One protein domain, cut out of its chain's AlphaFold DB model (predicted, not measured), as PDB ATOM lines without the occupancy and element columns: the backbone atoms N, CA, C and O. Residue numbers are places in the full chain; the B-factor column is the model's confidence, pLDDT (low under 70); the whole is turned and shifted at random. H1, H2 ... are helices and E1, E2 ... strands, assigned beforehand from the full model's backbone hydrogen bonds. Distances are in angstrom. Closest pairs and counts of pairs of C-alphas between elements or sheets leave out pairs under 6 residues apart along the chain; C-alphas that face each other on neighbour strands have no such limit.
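AT A GLANCE: This is residues 2 to 15 and 65 to 195 of the 216 residues of a protein of Rhodospirillaceae bacterium (UniProt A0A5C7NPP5). What does the model look like at first sight? It is a small twisted sheet of four short strands, with three helices, H3, H4 and H5, side by side over one face. H1 packs at the edge strand E2, H2 follows beyond the end of E2, and residues 160 to 182 make a long stretch with no named element past the end of E4. What are its parts and size? The printed part has 145 residues with five named helices and four named strands, in the order E1 H1 E2 H2 H3 E3 H4 E4 H5; the sheet E1 E4 E3 E2 is mixed, and the class is mixed, with under half of the residues in named elements. The whole is compact, with a radius of gyration of the C-alphas of 14.7 A, and spans 42 by 39 by 28 A.

IN THESE COORDINATES: Where do the elements begin? E1, residues 9 to 12, starts with C-alpha 9 at (108.718, 170.833, 192.549). Which follow the cut? H1 is residues 73 to 81, 12.6 A long from first to last C-alpha, E2 is 87 to 89, H2 is 91 to 99, 12.0 A, and H3 is 109 to 122, 20.1 A. Which come last? E3 is residues 127 to 130, H4 is 138 to 150, 18.0 A, E4 is 155 to 159, 13.6 A, and H5 is 183 to 193, 15.5 A, ending with C-alpha 193 at (102.200, 190.256, 196.867).

HOW THE PARTS SIT: How are the strands paired? E1 and E4 are antiparallel, with N 10 and O 158 2.8 A apart; E4 and E3 are parallel, with N 129 and O 155 at 2.9 A, and so are E3 and E2, with N 89 and O 128 at 2.8 A, these pairs being within hydrogen-bond range. Which helices are on the sheet? H3, over E3 and E2 at a height of 9.9 A, H4, over E4 at 10.5 A, and H5, over E1 at 10.3 A, lie on the same face and run along the strands; H1 is on the sheet too, while H2 only just is not, with 4 pairs of C-alphas within 10 A. E2, H2, H3, E3 and E3, H4, E4 are strand-helix-strand units, two parallel neighbour strands with helices between, each with a right-handed crossover. Which helices touch? H4 and H5 touch, closest at the C-alphas of Thr 142 and Ala 186, 5.8 A, at a tilt of 35.1 degrees, only just steep; H3 touches H1 with residues 118 to 122 alone, closest at the C-alphas of Ile 119 and Ala 73, 4.2 A, and touches H2 with residues 112 to 115 alone, closest at the C-alphas of Leu 115 and Val 94, 7.2 A. Every O i to N i+4 pair is within hydrogen-bond range in H1, H2, H4 and H5, and 9 of 10 are in H3.

THE WHOLE: Where is the cut? Residues 16 to 64 are not printed, and C-alphas 15 and 65 are 17.6 A apart. Which link is long, and where is confidence low? The link from E4 to H5, 23 residues, is long; the pLDDT is under 70 in residues 2 to 15 and 183 to 195.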
ATOM      1  N   PRO A   2     108.418 163.693 179.428       49.72
ATOM      2  CA  PRO A   2     108.885 163.624 180.811       49.72
ATOM      3  C   PRO A   2     108.449 162.288 181.427       49.72
ATOM      4  O   PRO A   2     107.406 161.749 181.055       49.72
ATOM      5  N   ASP A   3     109.289 161.737 182.294       53.09
ATOM      6  CA  ASP A   3     108.997 160.516 183.042       53.09
ATOM      7  C   ASP A   3     107.697 160.724 183.849       53.09
ATOM      8  O   ASP A   3     107.611 161.712 184.582       53.09
ATOM      9  N   PRO A   4     106.667 159.865 183.694       50.03
ATOM     10  CA  PRO A   4     105.389 160.023 184.391       50.03
ATOM     11  C   PRO A   4     105.518 159.985 185.922       50.03
ATOM     12  O   PRO A   4     104.600 160.443 186.602       50.03
ATOM     13  N   ASP A   5     106.645 159.498 186.455       49.59
ATOM     14  CA  ASP A   5     106.949 159.490 187.888       49.59
ATOM     15  C   ASP A   5     107.813 160.685 188.348       49.59
ATOM     16  O   ASP A   5     108.024 160.868 189.556       49.59
ATOM     17  N   GLN A   6     108.294 161.532 187.426       56.84
ATOM     18  CA  GLN A   6     109.069 162.733 187.752       56.84
ATOM     19  C   GLN A   6     108.164 163.922 188.062       56.84
ATOM     20  O   GLN A   6     107.820 164.737 187.204       56.84
ATOM     21  N   VAL A   7     107.843 164.033 189.346       56.50
ATOM     22  CA  VAL A   7     107.193 165.203 189.934       56.50
ATOM     23  C   VAL A   7     108.163 166.387 189.923       56.50
ATOM     24  O   VAL A   7     109.265 166.315 190.475       56.50
ATOM     25  N   THR A   8     107.767 167.491 189.296       59.00
ATOM     26  CA  THR A   8     108.493 168.761 189.358       59.00
ATOM     27  C   THR A   8     108.020 169.564 190.560       59.00
ATOM     28  O   THR A   8     106.840 169.876 190.689       59.00
ATOM     29  N   ILE A   9     108.969 169.973 191.396       58.50
ATOM     30  CA  ILE A   9     108.718 170.833 192.549       58.50
ATOM     31  C   ILE A   9     109.088 172.273 192.190       58.50
ATOM     32  O   ILE A   9     110.242 172.572 191.869       58.50
ATOM     33  N   ALA A  10     108.124 173.186 192.266       62.34
ATOM     34  CA  ALA A  10     108.373 174.615 192.140       62.34
ATOM     35  C   ALA A  10     108.649 175.230 193.511       62.34
ATOM     36  O   ALA A  10     107.721 175.472 194.277       62.34
ATOM     37  N   LEU A  11     109.917 175.535 193.799       69.75
ATOM     38  CA  LEU A  11     110.291 176.356 194.949       69.75
ATOM     39  C   LEU A  11     110.022 177.833 194.634       69.75
ATOM     40  O   LEU A  11     110.708 178.446 193.811       69.75
ATOM     41  N   LEU A  12     109.032 178.415 195.302       66.88
ATOM     42  CA  LEU A  12     108.685 179.824 195.170       66.88
ATOM     43  C   LEU A  12     109.266 180.602 196.337       66.88
ATOM     44  O   LEU A  12     108.901 180.413 197.494       66.88
ATOM     45  N   VAL A  13     110.190 181.491 195.998       62.16
ATOM     46  CA  VAL A  13     110.984 182.287 196.931       62.16
ATOM     47  C   VAL A  13     110.973 183.747 196.467       62.16
ATOM     48  O   VAL A  13     111.023 184.022 195.264       62.16
ATOM     49  N   PRO A  14     110.853 184.723 197.383       58.00
ATOM     50  CA  PRO A  14     110.695 186.128 197.029       58.00
ATOM     51  C   PRO A  14     111.998 186.638 196.429       58.00
ATOM     52  O   PRO A  14     112.971 186.690 197.161       58.00
ATOM     53  N   HIS A  15     112.033 187.004 195.139       47.94
ATOM     54  CA  HIS A  15     113.216 187.523 194.421       47.94
ATOM     55  C   HIS A  15     114.017 188.531 195.277       47.94
ATOM     56  O   HIS A  15     113.384 189.263 196.045       47.94
ATOM     57  N   LEU A  65     121.766 174.015 202.339       92.38
ATOM     58  CA  LEU A  65     120.877 174.519 203.390       92.38
ATOM     59  C   LEU A  65     120.091 173.342 203.976       92.38
ATOM     60  O   LEU A  65     119.322 172.695 203.269       92.38
ATOM     61  N   LEU A  66     120.298 173.063 205.262       95.62
ATOM     62  CA  LEU A  66     119.588 171.999 205.968       95.62
ATOM     63  C   LEU A  66     118.233 172.510 206.461       95.62
ATOM     64  O   LEU A  66     118.178 173.522 207.158       95.62
ATOM     65  N   LEU A  67     117.170 171.782 206.119       95.50
ATOM     66  CA  LEU A  67     115.789 172.093 206.482       95.50
ATOM     67  C   LEU A  67     115.186 170.929 207.282       95.50
ATOM     68  O   LEU A  67     114.557 170.041 206.706       95.50
ATOM     69  N   PRO A  68     115.404 170.869 208.605       97.12
ATOM     70  CA  PRO A  68     114.690 169.918 209.444       97.12
ATOM     71  C   PRO A  68     113.182 170.203 209.421       97.12
ATOM     72  O   PRO A  68     112.740 171.348 209.301       97.12
ATOM     73  N   LEU A  69     112.395 169.134 209.538       96.25
ATOM     74  CA  LEU A  69     110.958 169.174 209.308       96.25
ATOM     75  C   LEU A  69     110.187 169.363 210.624       96.25
ATOM     76  O   LEU A  69     110.174 168.482 211.486       96.25
ATOM     77  N   ALA A  70     109.501 170.497 210.759       97.56
ATOM     78  CA  ALA A  70     108.563 170.778 211.836       97.56
ATOM     79  C   ALA A  70     107.157 170.254 211.497       97.56
ATOM     80  O   ALA A  70     106.517 170.714 210.552       97.56
ATOM     81  N   HIS A  71     106.663 169.301 212.289       96.50
ATOM     82  CA  HIS A  71     105.299 168.768 212.175       96.50
ATOM     83  C   HIS A  71     104.339 169.326 213.238       96.50
ATOM     84  O   HIS A  71     103.128 169.162 213.121       96.50
ATOM     85  N   ASP A  72     104.868 170.015 214.254       97.19
ATOM     86  CA  ASP A  72     104.109 170.754 215.257       97.19
ATOM     87  C   ASP A  72     104.897 171.976 215.784       97.19
ATOM     88  O   ASP A  72     106.063 172.209 215.446       97.19
ATOM     89  N   ALA A  73     104.232 172.792 216.606       97.25
ATOM     90  CA  ALA A  73     104.800 174.012 217.179       97.25
ATOM     91  C   ALA A  73     106.002 173.750 218.106       97.25
ATOM     92  O   ALA A  73     106.919 174.571 218.183       97.25
ATOM     93  N   LEU A  74     106.003 172.623 218.823       97.81
ATOM     94  CA  LEU A  74     107.095 172.264 219.723       97.81
ATOM     95  C   LEU A  74     108.354 171.916 218.925       97.81
ATOM     96  O   LEU A  74     109.432 172.427 219.223       97.81
ATOM     97  N   THR A  75     108.204 171.125 217.869       98.06
ATOM     98  CA  THR A  75     109.286 170.725 216.969       98.06
ATOM     99  C   THR A  75     109.933 171.940 216.315       98.06
ATOM    100  O   THR A  75     111.158 172.035 216.316       98.06
ATOM    101  N   ALA A  76     109.150 172.923 215.853       97.75
ATOM    102  CA  ALA A  76     109.697 174.173 215.310       97.75
ATOM    103  C   ALA A  76     110.586 174.915 216.327       97.75
ATOM    104  O   ALA A  76     111.667 175.408 215.994       97.75
ATOM    105  N   ARG A  77     110.181 174.954 217.603       97.69
ATOM    106  CA  ARG A  77     110.997 175.555 218.670       97.69
ATOM    107  C   ARG A  77     112.268 174.771 218.953       97.69
ATOM    108  O   ARG A  77     113.314 175.387 219.144       97.69
ATOM    109  N   LEU A  78     112.186 173.445 218.971       98.38
ATOM    110  CA  LEU A  78     113.347 172.580 219.184       98.38
ATOM    111  C   LEU A  78     114.361 172.721 218.044       98.38
ATOM    112  O   LEU A  78     115.555 172.844 218.307       98.38
ATOM    113  N   ILE A  79     113.893 172.794 216.797       98.06
ATOM    114  CA  ILE A  79     114.729 173.077 215.624       98.06
ATOM    115  C   ILE A  79     115.459 174.415 215.794       98.06
ATOM    116  O   ILE A  79     116.676 174.485 215.624       98.06
ATOM    117  N   GLN A  80     114.747 175.472 216.189       96.25
ATOM    118  CA  GLN A  80     115.369 176.771 216.437       96.25
ATOM    119  C   GLN A  80     116.412 176.718 217.559       96.25
ATOM    120  O   GLN A  80     117.498 177.274 217.418       96.25
ATOM    121  N   GLN A  81     116.107 176.042 218.666       97.56
ATOM    122  CA  GLN A  81     117.035 175.881 219.789       97.56
ATOM    123  C   GLN A  81     118.276 175.065 219.416       97.56
ATOM    124  O   GLN A  81     119.354 175.331 219.942       97.56
ATOM    125  N   ALA A  82     118.145 174.120 218.486       98.06
ATOM    126  CA  ALA A  82     119.265 173.365 217.936       98.06
ATOM    127  C   ALA A  82     120.165 174.199 216.998       98.06
ATOM    128  O   ALA A  82     121.218 173.717 216.587       98.06
ATOM    129  N   GLY A  83     119.789 175.443 216.679       95.50
ATOM    130  CA  GLY A  83     120.627 176.380 215.927       95.50
ATOM    131  C   GLY A  83     120.539 176.245 214.406       95.50
ATOM    132  O   GLY A  83     121.433 176.722 213.705       95.50
ATOM    133  N   PHE A  84     119.488 175.613 213.874       96.50
ATOM    134  CA  PHE A  84     119.257 175.585 212.427       96.50
ATOM    135  C   PHE A  84     118.923 176.980 211.885       96.50
ATOM    136  O   PHE A  84     118.286 177.793 212.552       96.50
ATOM    137  N   ALA A  85     119.345 177.251 210.648       94.06
ATOM    138  CA  ALA A  85     119.164 178.556 210.010       94.06
ATOM    139  C   ALA A  85     117.768 178.748 209.384       94.06
ATOM    140  O   ALA A  85     117.362 179.882 209.126       94.06
ATOM    141  N   ALA A  86     117.060 177.649 209.122       94.94
ATOM    142  CA  ALA A  86     115.721 177.592 208.549       94.94
ATOM    143  C   ALA A  86     115.071 176.241 208.888       94.94
ATOM    144  O   ALA A  86     115.769 175.294 209.264       94.94
ATOM    145  N   ASP A  87     113.755 176.147 208.735       96.00
ATOM    146  CA  ASP A  87     112.986 174.913 208.890       96.00
ATOM    147  C   ASP A  87     112.058 174.657 207.691       96.00
ATOM    148  O   ASP A  87     111.923 175.472 206.770       96.00
ATOM    149  N   GLN A  88     111.449 173.473 207.668       96.38
ATOM    150  CA  GLN A  88     110.428 173.105 206.694       96.38
ATOM    151  C   GLN A  88     109.174 172.603 207.403       96.38
ATOM    152  O   GLN A  88     109.256 171.805 208.331       96.38
ATOM    153  N   ILE A  89     108.002 173.001 206.918       96.50
ATOM    154  CA  ILE A  89     106.719 172.421 207.317       96.50
ATOM    155  C   ILE A  89     106.268 171.495 206.191       96.50
ATOM    156  O   ILE A  89     105.917 171.961 205.108       96.50
ATOM    157  N   GLY A  90     106.334 170.184 206.429       90.31
ATOM    158  CA  GLY A  90     106.030 169.153 205.430       90.31
ATOM    159  C   GLY A  90     104.588 168.651 205.492       90.31
ATOM    160  O   GLY A  90     104.054 168.436 206.582       90.31
ATOM    161  N   GLY A  91     103.987 168.397 204.329       89.38
ATOM    162  CA  GLY A  91     102.583 168.031 204.169       89.38
ATOM    163  C   GLY A  91     102.228 166.756 204.923       89.38
ATOM    164  O   GLY A  91     101.399 166.807 205.834       89.38
ATOM    165  N   PHE A  92     102.899 165.641 204.606       94.31
ATOM    166  CA  PHE A  92     102.693 164.361 205.296       94.31
ATOM    167  C   PHE A  92     102.938 164.455 206.801       94.31
ATOM    168  O   PHE A  92     102.129 163.972 207.587       94.31
ATOM    169  N   ALA A  93     104.047 165.064 207.221       94.06
ATOM    170  CA  ALA A  93     104.441 165.029 208.625       94.06
ATOM    171  C   ALA A  93     103.408 165.725 209.521       94.06
ATOM    172  O   ALA A  93     103.079 165.218 210.591       94.06
ATOM    173  N   VAL A  94     102.853 166.848 209.056       95.75
ATOM    174  CA  VAL A  94     101.825 167.601 209.779       95.75
ATOM    175  C   VAL A  94     100.532 166.792 209.911       95.75
ATOM    176  O   VAL A  94      99.984 166.694 211.009       95.75
ATOM    177  N   ILE A  95     100.048 166.170 208.832       96.06
ATOM    178  CA  ILE A  95      98.786 165.409 208.878       96.06
ATOM    179  C   ILE A  95      98.945 164.056 209.577       96.06
ATOM    180  O   ILE A  95      98.037 163.616 210.283       96.06
ATOM    181  N   GLY A  96     100.108 163.425 209.431       96.00
ATOM    182  CA  GLY A  96     100.443 162.163 210.073       96.00
ATOM    183  C   GLY A  96     100.528 162.343 211.581       96.00
ATOM    184  O   GLY A  96      99.908 161.585 212.321       96.00
ATOM    185  N   ALA A  97     101.201 163.401 212.043       95.88
ATOM    186  CA  ALA A  97     101.284 163.718 213.465       95.88
ATOM    187  C   ALA A  97      99.943 164.189 214.047       95.88
ATOM    188  O   ALA A  97      99.595 163.820 215.168       95.88
ATOM    189  N   ARG A  98      99.178 165.006 213.309       95.81
ATOM    190  CA  ARG A  98      97.942 165.603 213.834       95.81
ATOM    191  C   ARG A  98      96.745 164.658 213.814       95.81
ATOM    192  O   ARG A  98      95.940 164.701 214.742       95.81
ATOM    193  N   TYR A  99      96.598 163.876 212.749       96.25
ATOM    194  CA  TYR A  99      95.387 163.101 212.474       96.25
ATOM    195  C   TYR A  99      95.642 161.601 212.303       96.25
ATOM    196  O   TYR A  99      94.682 160.839 212.236       96.25
ATOM    197  N   GLY A 100      96.900 161.161 212.201       96.69
ATOM    198  CA  GLY A 100      97.215 159.773 211.852       96.69
ATOM    199  C   GLY A 100      96.798 159.404 210.425       96.69
ATOM    200  O   GLY A 100      96.541 158.234 210.149       96.69
ATOM    201  N   LEU A 101      96.691 160.392 209.528       96.31
ATOM    202  CA  LEU A 101      96.245 160.189 208.148       96.31
ATOM    203  C   LEU A 101      97.422 160.009 207.175       96.31
ATOM    204  O   LEU A 101      98.462 160.651 207.345       96.31
ATOM    205  N   PRO A 102      97.261 159.175 206.131       94.69
ATOM    206  CA  PRO A 102      98.236 159.057 205.054       94.69
ATOM    207  C   PRO A 102      98.226 160.279 204.124       94.69
ATOM    208  O   PRO A 102      97.195 160.919 203.914       94.69
ATOM    209  N   ASP A 103      99.371 160.550 203.495       93.88
ATOM    210  CA  ASP A 103      99.521 161.610 202.492       93.88
ATOM    211  C   ASP A 103      99.076 161.144 201.102       93.88
ATOM    212  O   ASP A 103      99.869 160.795 200.227       93.88
ATOM    213  N   ILE A 104      97.756 161.071 200.953       94.31
ATOM    214  CA  ILE A 104      97.037 160.672 199.732       94.31
ATOM    215  C   ILE A 104      95.884 161.639 199.431       94.31
ATOM    216  O   ILE A 104      94.839 161.237 198.930       94.31
ATOM    217  N   ASP A 105      96.079 162.906 199.795       92.94
ATOM    218  CA  ASP A 105      95.137 163.994 199.500       92.94
ATOM    219  C   ASP A 105      93.796 163.935 200.259       92.94
ATOM    220  O   ASP A 105      92.748 164.307 199.748       92.94
ATOM    221  N   LEU A 106      93.819 163.472 201.518       94.69
ATOM    222  CA  LEU A 106      92.630 163.445 202.394       94.69
ATOM    223  C   LEU A 106      92.358 164.765 203.127       94.69
ATOM    224  O   LEU A 106      91.305 164.933 203.735       94.69
ATOM    225  N   THR A 107      93.325 165.677 203.123       94.38
ATOM    226  CA  THR A 107      93.248 166.999 203.756       94.38
ATOM    227  C   THR A 107      93.694 168.035 202.741       94.38
ATOM    228  O   THR A 107      94.683 167.788 202.047       94.38
ATOM    229  N   HIS A 108      93.057 169.198 202.719       94.00
ATOM    230  CA  HIS A 108      93.327 170.233 201.729       94.00
ATOM    231  C   HIS A 108      93.750 171.548 202.401       94.00
ATOM    232  O   HIS A 108      94.256 171.594 203.527       94.00
ATOM    233  N   PHE A 109      93.584 172.639 201.659       94.62
ATOM    234  CA  PHE A 109      94.010 173.982 202.001       94.62
ATOM    235  C   PHE A 109      93.587 174.437 203.407       94.62
ATOM    236  O   PHE A 109      94.415 174.977 204.142       94.62
ATOM    237  N   ALA A 110      92.322 174.243 203.793       93.81
ATOM    238  CA  ALA A 110      91.796 174.784 205.047       93.81
ATOM    239  C   ALA A 110      92.412 174.090 206.273       93.81
ATOM    240  O   ALA A 110      92.890 174.769 207.188       93.81
ATOM    241  N   GLU A 111      92.460 172.754 206.271       94.00
ATOM    242  CA  GLU A 111      93.072 171.983 207.354       94.00
ATOM    243  C   GLU A 111      94.564 172.307 207.462       94.00
ATOM    244  O   GLU A 111      95.043 172.667 208.543       94.00
ATOM    245  N   LYS A 112      95.292 172.269 206.337       94.25
ATOM    246  CA  LYS A 112      96.744 172.486 206.325       94.25
ATOM    247  C   LYS A 112      97.134 173.910 206.701       94.25
ATOM    248  O   LYS A 112      98.045 174.084 207.509       94.25
ATOM    249  N   THR A 113      96.430 174.930 206.208       94.81
ATOM    250  CA  THR A 113      96.749 176.336 206.523       94.81
ATOM    251  C   THR A 113      96.677 176.606 208.024       94.81
ATOM    252  O   THR A 113      97.560 177.268 208.568       94.81
ATOM    253  N   SER A 114      95.677 176.052 208.719       93.00
ATOM    254  CA  SER A 114      95.538 176.228 210.171       93.00
ATOM    255  C   SER A 114      96.724 175.644 210.956       93.00
ATOM    256  O   SER A 114      97.218 176.264 211.903       93.00
ATOM    257  N   LEU A 115      97.227 174.485 210.525       95.50
ATOM    258  CA  LEU A 115      98.361 173.806 211.148       95.50
ATOM    259  C   LEU A 115      99.669 174.534 210.840       95.50
ATOM    260  O   LEU A 115     100.432 174.828 211.760       95.50
ATOM    261  N   VAL A 116      99.881 174.918 209.578       96.00
ATOM    262  CA  VAL A 116     101.034 175.729 209.162       96.00
ATOM    263  C   VAL A 116     101.093 177.024 209.967       96.00
ATOM    264  O   VAL A 116     102.156 177.374 210.466       96.00
ATOM    265  N   GLU A 117      99.972 177.724 210.159       94.38
ATOM    266  CA  GLU A 117      99.943 178.948 210.964       94.38
ATOM    267  C   GLU A 117     100.369 178.726 212.417       94.38
ATOM    268  O   GLU A 117     101.073 179.567 212.984       94.38
ATOM    269  N   SER A 118      99.926 177.627 213.030       95.19
ATOM    270  CA  SER A 118     100.283 177.288 214.407       95.19
ATOM    271  C   SER A 118     101.782 177.019 214.542       95.19
ATOM    272  O   SER A 118     102.419 177.569 215.441       95.19
ATOM    273  N   ILE A 119     102.346 176.238 213.617       97.00
ATOM    274  CA  ILE A 119     103.772 175.892 213.593       97.00
ATOM    275  C   ILE A 119     104.609 177.136 213.303       97.00
ATOM    276  O   ILE A 119     105.528 177.455 214.055       97.00
ATOM    277  N   PHE A 120     104.225 177.897 212.275       94.62
ATOM    278  CA  PHE A 120     104.879 179.138 211.894       94.62
ATOM    279  C   PHE A 120     104.960 180.079 213.095       94.62
ATOM    280  O   PHE A 120     106.047 180.482 213.478       94.62
ATOM    281  N   LYS A 121     103.854 180.385 213.782       94.25
ATOM    282  CA  LYS A 121     103.857 181.325 214.924       94.25
ATOM    283  C   LYS A 121     104.756 180.901 216.101       94.25
ATOM    284  O   LYS A 121     105.077 181.759 216.923       94.25
ATOM    285  N   ALA A 122     105.159 179.634 216.195       96.00
ATOM    286  CA  ALA A 122     105.915 179.102 217.326       96.00
ATOM    287  C   ALA A 122     107.420 179.426 217.300       96.00
ATOM    288  O   ALA A 122     108.032 179.501 218.373       96.00
ATOM    289  N   ALA A 123     107.996 179.631 216.110       93.81
ATOM    290  CA  ALA A 123     109.419 179.896 215.891       93.81
ATOM    291  C   ALA A 123     109.634 181.077 214.930       93.81
ATOM    292  O   ALA A 123     108.775 181.416 214.123       93.81
ATOM    293  N   THR A 124     110.794 181.718 215.004       92.06
ATOM    294  CA  THR A 124     111.164 182.900 214.207       92.06
ATOM    295  C   THR A 124     112.114 182.560 213.057       92.06
ATOM    296  O   THR A 124     112.641 183.461 212.403       92.06
ATOM    297  N   LEU A 125     112.349 181.270 212.803       92.50
ATOM    298  CA  LEU A 125     113.121 180.828 211.651       92.50
ATOM    299  C   LEU A 125     112.371 181.103 210.336       92.50
ATOM    300  O   LEU A 125     111.136 181.051 210.304       92.50
ATOM    301  N   PRO A 126     113.101 181.420 209.253       92.94
ATOM    302  CA  PRO A 126     112.596 181.306 207.892       92.94
ATOM    303  C   PRO A 126     112.110 179.886 207.606       92.94
ATOM    304  O   PRO A 126     112.834 178.935 207.899       92.94
ATOM    305  N   VAL A 127     110.941 179.763 206.976       92.94
ATOM    306  CA  VAL A 127     110.309 178.463 206.717       92.94
ATOM    307  C   VAL A 127     110.067 178.210 205.230       92.94
ATOM    308  O   VAL A 127     109.672 179.123 204.490       92.94
ATOM    309  N   LEU A 128     110.254 176.953 204.821       94.44
ATOM    310  CA  LEU A 128     109.706 176.380 203.592       94.44
ATOM    311  C   LEU A 128     108.404 175.633 203.897       94.44
ATOM    312  O   LEU A 128     108.409 174.697 204.692       94.44
ATOM    313  N   VAL A 129     107.301 176.000 203.251       95.56
ATOM    314  CA  VAL A 129     106.003 175.332 203.442       95.56
ATOM    315  C   VAL A 129     105.662 174.442 202.251       95.56
ATOM    316  O   VAL A 129     105.671 174.891 201.105       95.56
ATOM    317  N   ASP A 130     105.314 173.194 202.544       94.31
ATOM    318  CA  ASP A 130     104.684 172.266 201.609       94.31
ATOM    319  C   ASP A 130     103.239 172.677 201.319       94.31
ATOM    320  O   ASP A 130     102.412 172.780 202.231       94.31
ATOM    321  N   CYS A 131     102.950 172.948 200.050       94.31
ATOM    322  CA  CYS A 131     101.627 173.333 199.582       94.31
ATOM    323  C   CYS A 131     100.977 172.274 198.680       94.31
ATOM    324  O   CYS A 131     100.041 172.624 197.961       94.31
ATOM    325  N   ASP A 132     101.440 171.019 198.723       93.56
ATOM    326  CA  ASP A 132     100.979 169.937 197.847       93.56
ATOM    327  C   ASP A 132     100.972 170.378 196.367       93.56
ATOM    328  O   ASP A 132     101.863 171.094 195.909       93.56
ATOM    329  N   ASP A 133      99.949 169.983 195.614       91.19
ATOM    330  CA  ASP A 133      99.665 170.379 194.234       91.19
ATOM    331  C   ASP A 133      99.030 171.783 194.118       91.19
ATOM    332  O   ASP A 133      98.653 172.232 193.034       91.19
ATOM    333  N   GLY A 134      98.907 172.508 195.235       91.12
ATOM    334  CA  GLY A 134      98.238 173.805 195.307       91.12
ATOM    335  C   GLY A 134      96.711 173.725 195.438       91.12
ATOM    336  O   GLY A 134      96.044 174.761 195.332       91.12
ATOM    337  N   TYR A 135      96.173 172.541 195.750       92.69
ATOM    338  CA  TYR A 135      94.795 172.300 196.200       92.69
ATOM    339  C   TYR A 135      93.703 172.603 195.164       92.69
ATOM    340  O   TYR A 135      92.612 173.059 195.527       92.69
ATOM    341  N   GLY A 136      93.990 172.387 193.880       90.25
ATOM    342  CA  GLY A 136      93.020 172.527 192.794       90.25
ATOM    343  C   GLY A 136      93.615 173.138 191.531       90.25
ATOM    344  O   GLY A 136      94.704 172.769 191.100       90.25
ATOM    345  N   ASP A 137      92.883 174.062 190.909       88.06
ATOM    346  CA  ASP A 137      93.307 174.709 189.667       88.06
ATOM    347  C   ASP A 137      94.177 175.958 189.923       88.06
ATOM    348  O   ASP A 137      94.555 176.288 191.052       88.06
ATOM    349  N   ALA A 138      94.475 176.713 188.863       86.69
ATOM    350  CA  ALA A 138      95.254 177.945 188.957       86.69
ATOM    351  C   ALA A 138      94.693 178.970 189.968       86.69
ATOM    352  O   ALA A 138      95.464 179.736 190.555       86.69
ATOM    353  N   LYS A 139      93.377 179.002 190.212       89.19
ATOM    354  CA  LYS A 139      92.733 179.889 191.195       89.19
ATOM    355  C   LYS A 139      93.035 179.421 192.618       89.19
ATOM    356  O   LYS A 139      93.354 180.254 193.469       89.19
ATOM    357  N   ASN A 140      93.004 178.112 192.867       92.25
ATOM    358  CA  ASN A 140      93.394 177.528 194.154       92.25
ATOM    359  C   ASN A 140      94.879 177.764 194.445       92.25
ATOM    360  O   ASN A 140      95.231 178.244 195.526       92.25
ATOM    361  N   VAL A 141      95.739 177.549 193.448       89.81
ATOM    362  CA  VAL A 141      97.172 177.854 193.543       89.81
ATOM    363  C   VAL A 141      97.391 179.333 193.872       89.81
ATOM    364  O   VAL A 141      98.157 179.676 194.774       89.81
ATOM    365  N   THR A 142      96.670 180.223 193.189       87.75
ATOM    366  CA  THR A 142      96.717 181.674 193.421       87.75
ATOM    367  C   THR A 142      96.328 182.047 194.845       87.75
ATOM    368  O   THR A 142      97.018 182.836 195.503       87.75
ATOM    369  N   HIS A 143      95.228 181.475 195.329       91.50
ATOM    370  CA  HIS A 143      94.748 181.684 196.685       91.50
ATOM    371  C   HIS A 143      95.771 181.198 197.721       91.50
ATOM    372  O   HIS A 143      96.071 181.921 198.675       91.50
ATOM    373  N   THR A 144      96.366 180.028 197.492       92.81
ATOM    374  CA  THR A 144      97.374 179.408 198.363       92.81
ATOM    375  C   THR A 144      98.640 180.248 198.469       92.81
ATOM    376  O   THR A 144      99.081 180.599 199.565       92.81
ATOM    377  N   VAL A 145      99.185 180.649 197.322       90.06
ATOM    378  CA  VAL A 145     100.354 181.529 197.225       90.06
ATOM    379  C   VAL A 145     100.115 182.845 197.957       90.06
ATOM    380  O   VAL A 145     100.943 183.253 198.771       90.06
ATOM    381  N   SER A 146      98.983 183.502 197.691       88.50
ATOM    382  CA  SER A 146      98.664 184.796 198.308       88.50
ATOM    383  C   SER A 146      98.531 184.659 199.824       88.50
ATOM    384  O   SER A 146      99.120 185.431 200.573       88.50
ATOM    385  N   THR A 147      97.847 183.605 200.275       91.56
ATOM    386  CA  THR A 147      97.639 183.276 201.691       91.56
ATOM    387  C   THR A 147      98.952 183.172 202.457       91.56
ATOM    388  O   THR A 147      99.085 183.791 203.518       91.56
ATOM    389  N   PHE A 148      99.921 182.404 201.956       91.06
ATOM    390  CA  PHE A 148     101.199 182.224 202.647       91.06
ATOM    391  C   PHE A 148     102.133 183.426 202.483       91.06
ATOM    392  O   PHE A 148     102.820 183.795 203.441       91.06
ATOM    393  N   ALA A 149     102.110 184.093 201.327       86.31
ATOM    394  CA  ALA A 149     102.875 185.318 201.122       86.31
ATOM    395  C   ALA A 149     102.435 186.441 202.079       86.31
ATOM    396  O   ALA A 149     103.296 187.060 202.708       86.31
ATOM    397  N   ASP A 150     101.126 186.649 202.251       85.25
ATOM    398  CA  ASP A 150     100.549 187.653 203.159       85.25
ATOM    399  C   ASP A 150     100.857 187.349 204.633       85.25
ATOM    400  O   ASP A 150     101.003 188.255 205.452       85.25
ATOM    401  N   ARG A 151     101.022 186.066 204.978       86.25
ATOM    402  CA  ARG A 151     101.459 185.615 206.313       86.25
ATOM    403  C   ARG A 151     102.960 185.774 206.540       86.25
ATOM    404  O   ARG A 151     103.443 185.537 207.644       86.25
ATOM    405  N   GLY A 152     103.705 186.179 205.515       86.50
ATOM    406  CA  GLY A 152     105.137 186.399 205.603       86.50
ATOM    407  C   GLY A 152     105.972 185.126 205.502       86.50
ATOM    408  O   GLY A 152     107.140 185.184 205.878       86.50
ATOM    409  N   VAL A 153     105.432 184.012 204.993       89.62
ATOM    410  CA  VAL A 153     106.217 182.805 204.674       89.62
ATOM    411  C   VAL A 153     107.321 183.154 203.667       89.62
ATOM    412  O   VAL A 153     107.125 183.981 202.768       89.62
ATOM    413  N   GLN A 154     108.513 182.583 203.861       88.12
ATOM    414  CA  GLN A 154     109.704 182.901 203.067       88.12
ATOM    415  C   GLN A 154     109.820 182.033 201.823       88.12
ATOM    416  O   GLN A 154     110.327 182.516 200.812       88.12
ATOM    417  N   ALA A 155     109.358 180.791 201.885       90.69
ATOM    418  CA  ALA A 155     109.358 179.902 200.746       90.69
ATOM    419  C   ALA A 155     108.157 178.964 200.797       90.69
ATOM    420  O   ALA A 155     107.756 178.510 201.869       90.69
ATOM    421  N   ILE A 156     107.609 178.644 199.634       91.31
ATOM    422  CA  ILE A 156     106.677 177.528 199.493       91.31
ATOM    423  C   ILE A 156     107.173 176.602 198.398       91.31
ATOM    424  O   ILE A 156     107.890 177.045 197.495       91.31
ATOM    425  N   PHE A 157     106.768 175.342 198.445       88.81
ATOM    426  CA  PHE A 157     106.877 174.476 197.286       88.81
ATOM    427  C   PHE A 157     105.514 173.943 196.868       88.81
ATOM    428  O   PHE A 157     104.665 173.674 197.713       88.81
ATOM    429  N   ILE A 158     105.323 173.840 195.555       89.94
ATOM    430  CA  ILE A 158     104.128 173.280 194.925       89.94
ATOM    431  C   ILE A 158     104.586 172.213 193.937       89.94
ATOM    432  O   ILE A 158     105.529 172.451 193.173       89.94
ATOM    433  N   GLU A 159     103.947 171.053 193.961       88.56
ATOM    434  CA  GLU A 159     104.198 169.955 193.029       88.56
ATOM    435  C   GLU A 159     103.235 169.966 191.834       88.56
ATOM    436  O   GLU A 159     102.196 170.618 191.842       88.56
ATOM    437  N   ASP A 160     103.598 169.257 190.771       88.31
ATOM    438  CA  ASP A 160     102.820 169.134 189.534       88.31
ATOM    439  C   ASP A 160     102.056 167.802 189.443       88.31
ATOM    440  O   ASP A 160     101.756 167.316 188.347       88.31
ATOM    441  N   GLN A 161     101.742 167.198 190.589       90.56
ATOM    442  CA  GLN A 161     100.900 166.011 190.612       90.56
ATOM    443  C   GLN A 161      99.470 166.350 190.176       90.56
ATOM    444  O   GLN A 161      98.940 167.422 190.454       90.56
ATOM    445  N   GLN A 162      98.834 165.418 189.475       89.81
ATOM    446  CA  GLN A 162      97.410 165.475 189.184       89.81
ATOM    447  C   GLN A 162      96.627 165.013 190.416       89.81
ATOM    448  O   GLN A 162      96.845 163.901 190.896       89.81
ATOM    449  N   ALA A 163      95.672 165.830 190.862       88.75
ATOM    450  CA  ALA A 163      94.761 165.471 191.939       88.75
ATOM    451  C   ALA A 163      93.964 164.173 191.635       88.75
ATOM    452  O   ALA A 163      93.513 163.978 190.497       88.75
ATOM    453  N   PRO A 164      93.727 163.299 192.632       91.94
ATOM    454  CA  PRO A 164      94.281 163.372 193.984       91.94
ATOM    455  C   PRO A 164      95.773 163.009 194.001       91.94
ATOM    456  O   PRO A 164      96.174 161.969 193.462       91.94
ATOM    457  N   LYS A 165      96.588 163.851 194.646       91.81
ATOM    458  CA  LYS A 165      98.041 163.640 194.741       91.81
ATOM    459  C   LYS A 165      98.407 162.520 195.717       91.81
ATOM    460  O   LYS A 165      97.599 162.076 196.536       91.81
ATOM    461  N   ARG A 166      99.654 162.049 195.662       92.00
ATOM    462  CA  ARG A 166     100.198 161.040 196.587       92.00
ATOM    463  C   ARG A 166     101.554 161.468 197.120       92.00
ATOM    464  O   ARG A 166     102.287 162.174 196.440       92.00
ATOM    465  N   CYS A 167     101.932 160.958 198.288       92.00
ATOM    466  CA  CYS A 167     103.269 161.164 198.831       92.00
ATOM    467  C   CYS A 167     104.349 160.861 197.780       92.00
ATOM    468  O   CYS A 167     104.304 159.826 197.108       92.00
ATOM    469  N   GLY A 168     105.371 161.715 197.696       86.69
ATOM    470  CA  GLY A 168     106.481 161.558 196.752       86.69
ATOM    471  C   GLY A 168     107.210 160.207 196.840       86.69
ATOM    472  O   GLY A 168     107.780 159.763 195.845       86.69
ATOM    473  N   HIS A 169     107.138 159.516 197.984       87.00
ATOM    474  CA  HIS A 169     107.735 158.191 198.204       87.00
ATOM    475  C   HIS A 169     106.840 157.014 197.780       87.00
ATOM    476  O   HIS A 169     107.261 155.861 197.867       87.00
ATOM    477  N   MET A 170     105.602 157.272 197.353       86.44
ATOM    478  CA  MET A 170     104.654 156.245 196.917       86.44
ATOM    479  C   MET A 170     104.672 156.074 195.394       86.44
ATOM    480  O   MET A 170     104.971 157.006 194.646       86.44
ATOM    481  N   SER A 171     104.310 154.877 194.929       87.94
ATOM    482  CA  SER A 171     104.079 154.603 193.508       87.94
ATOM    483  C   SER A 171     102.684 155.054 193.051       87.94
ATOM    484  O   SER A 171     101.777 155.301 193.860       87.94
ATOM    485  N   GLY A 172     102.504 155.129 191.728       87.06
ATOM    486  CA  GLY A 172     101.214 155.426 191.099       87.06
ATOM    487  C   GLY A 172     100.836 156.905 191.125       87.06
ATOM    488  O   GLY A 172      99.647 157.227 191.160       87.06
ATOM    489  N   LYS A 173     101.835 157.791 191.142       89.75
ATOM    490  CA  LYS A 173     101.645 159.233 190.968       89.75
ATOM    491  C   LYS A 173     101.292 159.517 189.510       89.75
ATOM    492  O   LYS A 173     101.616 158.744 188.611       89.75
ATOM    493  N   LYS A 174     100.595 160.622 189.284       89.25
ATOM    494  CA  LYS A 174     100.313 161.143 187.947       89.25
ATOM    495  C   LYS A 174     100.767 162.583 187.916       89.25
ATOM    496  O   LYS A 174     100.548 163.296 188.887       89.25
ATOM    497  N   VAL A 175     101.365 163.002 186.813       88.00
ATOM    498  CA  VAL A 175     101.879 164.360 186.632       88.00
ATOM    499  C   VAL A 175     101.056 165.059 185.558       88.00
ATOM    500  O   VAL A 175     100.762 164.467 184.515       88.00
ATOM    501  N   ILE A 176     100.662 166.305 185.812       85.12
ATOM    502  CA  ILE A 176      99.949 167.110 184.814       85.12
ATOM    503  C   ILE A 176     100.886 167.491 183.655       85.12
ATOM    504  O   ILE A 176     102.091 167.686 183.861       85.12
ATOM    505  N   PRO A 177     100.363 167.643 182.424       84.31
ATOM    506  CA  PRO A 177     101.143 168.159 181.307       84.31
ATOM    507  C   PRO A 177     101.817 169.491 181.649       84.31
ATOM    508  O   PRO A 177     101.256 170.330 182.348       84.31
ATOM    509  N   THR A 178     103.012 169.735 181.106       80.62
ATOM    510  CA  THR A 178     103.770 170.971 181.380       80.62
ATOM    511  C   THR A 178     102.979 172.246 181.067       80.62
ATOM    512  O   THR A 178     103.147 173.241 181.766       80.62
ATOM    513  N   ALA A 179     102.108 172.206 180.053       78.00
ATOM    514  CA  ALA A 179     101.245 173.322 179.664       78.00
ATOM    515  C   ALA A 179     100.198 173.690 180.732       78.00
ATOM    516  O   ALA A 179      99.818 174.854 180.824       78.00
ATOM    517  N   ASP A 180      99.797 172.727 181.566       76.88
ATOM    518  CA  ASP A 180      98.755 172.894 182.586       76.88
ATOM    519  C   ASP A 180      99.337 173.267 183.958       76.88
ATOM    520  O   ASP A 180      98.608 173.518 184.919       76.88
ATOM    521  N   ARG A 181     100.671 173.318 184.080       78.88
ATOM    522  CA  ARG A 181     101.342 173.647 185.339       78.88
ATOM    523  C   ARG A 181     101.050 175.089 185.746       78.88
ATOM    524  O   ARG A 181     101.534 176.042 185.138       78.88
ATOM    525  N   SER A 182     100.392 175.246 186.892       73.50
ATOM    526  CA  SER A 182     100.066 176.545 187.506       73.50
ATOM    527  C   SER A 182     101.280 177.293 188.092       73.50
ATOM    528  O   SER A 182     101.131 178.352 188.701       73.50
ATOM    529  N   ILE A 183     102.497 176.772 187.904       68.31
ATOM    530  CA  ILE A 183     103.755 177.296 188.461       68.31
ATOM    531  C   ILE A 183     104.023 178.737 188.005       68.31
ATOM    532  O   ILE A 183     104.478 179.568 188.792       68.31
ATOM    533  N   SER A 184     103.734 179.062 186.743       60.88
ATOM    534  CA  SER A 184     103.943 180.407 186.188       60.88
ATOM    535  C   SER A 184     103.002 181.445 186.816       60.88
ATOM    536  O   SER A 184     103.437 182.555 187.150       60.88
ATOM    537  N   ALA A 185     101.739 181.071 187.044       62.12
ATOM    538  CA  ALA A 185     100.768 181.884 187.768       62.12
ATOM    539  C   ALA A 185     101.229 182.082 189.219       62.12
ATOM    540  O   ALA A 185     101.384 183.220 189.669       62.12
ATOM    541  N   ALA A 186     101.573 180.989 189.902       68.19
ATOM    542  CA  ALA A 186     102.073 180.989 191.273       68.19
ATOM    543  C   ALA A 186     103.287 181.921 191.456       68.19
ATOM    544  O   ALA A 186     103.304 182.782 192.338       68.19
ATOM    545  N   ALA A 187     104.276 181.825 190.563       62.88
ATOM    546  CA  ALA A 187     105.462 182.675 190.577       62.88
ATOM    547  C   ALA A 187     105.143 184.159 190.339       62.88
ATOM    548  O   ALA A 187     105.782 185.036 190.930       62.88
ATOM    549  N   SER A 188     104.169 184.463 189.481       59.28
ATOM    550  CA  SER A 188     103.759 185.841 189.187       59.28
ATOM    551  C   SER A 188     103.080 186.495 190.390       59.28
ATOM    552  O   SER A 188     103.384 187.639 190.734       59.28
ATOM    553  N   ILE A 189     102.226 185.749 191.089       66.19
ATOM    554  CA  ILE A 189     101.488 186.234 192.260       66.19
ATOM    555  C   ILE A 189     102.419 186.401 193.458       66.19
ATOM    556  O   ILE A 189     102.367 187.430 194.131       66.19
ATOM    557  N   TRP A 190     103.337 185.453 193.669       69.06
ATOM    558  CA  TRP A 190     104.355 185.552 194.718       69.06
ATOM    559  C   TRP A 190     105.227 186.808 194.554       69.06
ATOM    560  O   TRP A 190     105.599 187.461 195.529       69.06
ATOM    561  N   LYS A 191     105.526 187.207 193.309       64.94
ATOM    562  CA  LYS A 191     106.218 188.475 193.014       64.94
ATOM    563  C   LYS A 191     105.338 189.704 193.281       64.94
ATOM    564  O   LYS A 191     105.860 190.730 193.716       64.94
ATOM    565  N   ALA A 192     104.037 189.635 192.999       60.59
ATOM    566  CA  ALA A 192     103.110 190.760 193.128       60.59
ATOM    567  C   ALA A 192     102.759 191.091 194.592       60.59
ATOM    568  O   ALA A 192     102.761 192.267 194.962       60.59
ATOM    569  N   SER A 193     102.537 190.080 195.440       60.31
ATOM    570  CA  SER A 193     102.200 190.256 196.867       60.31
ATOM    571  C   SER A 193     103.266 191.044 197.641       60.31
ATOM    572  O   SER A 193     102.951 191.815 198.548       60.31
ATOM    573  N   ARG A 194     104.536 190.945 197.229       57.47
ATOM    574  CA  ARG A 194     105.658 191.664 197.854       57.47
ATOM    575  C   ARG A 194     105.967 193.044 197.250       57.47
ATOM    576  O   ARG A 194     106.689 193.815 197.873       57.47
ATOM    577  N   ARG A 195     105.394 193.415 196.094       43.94
ATOM    578  CA  ARG A 195     105.438 194.816 195.599       43.94
ATOM    579  C   ARG A 195     104.501 195.731 196.390       43.94
ATOM    580  O   ARG A 195     104.753 196.921 196.498       43.94
TER     581      ARG A 195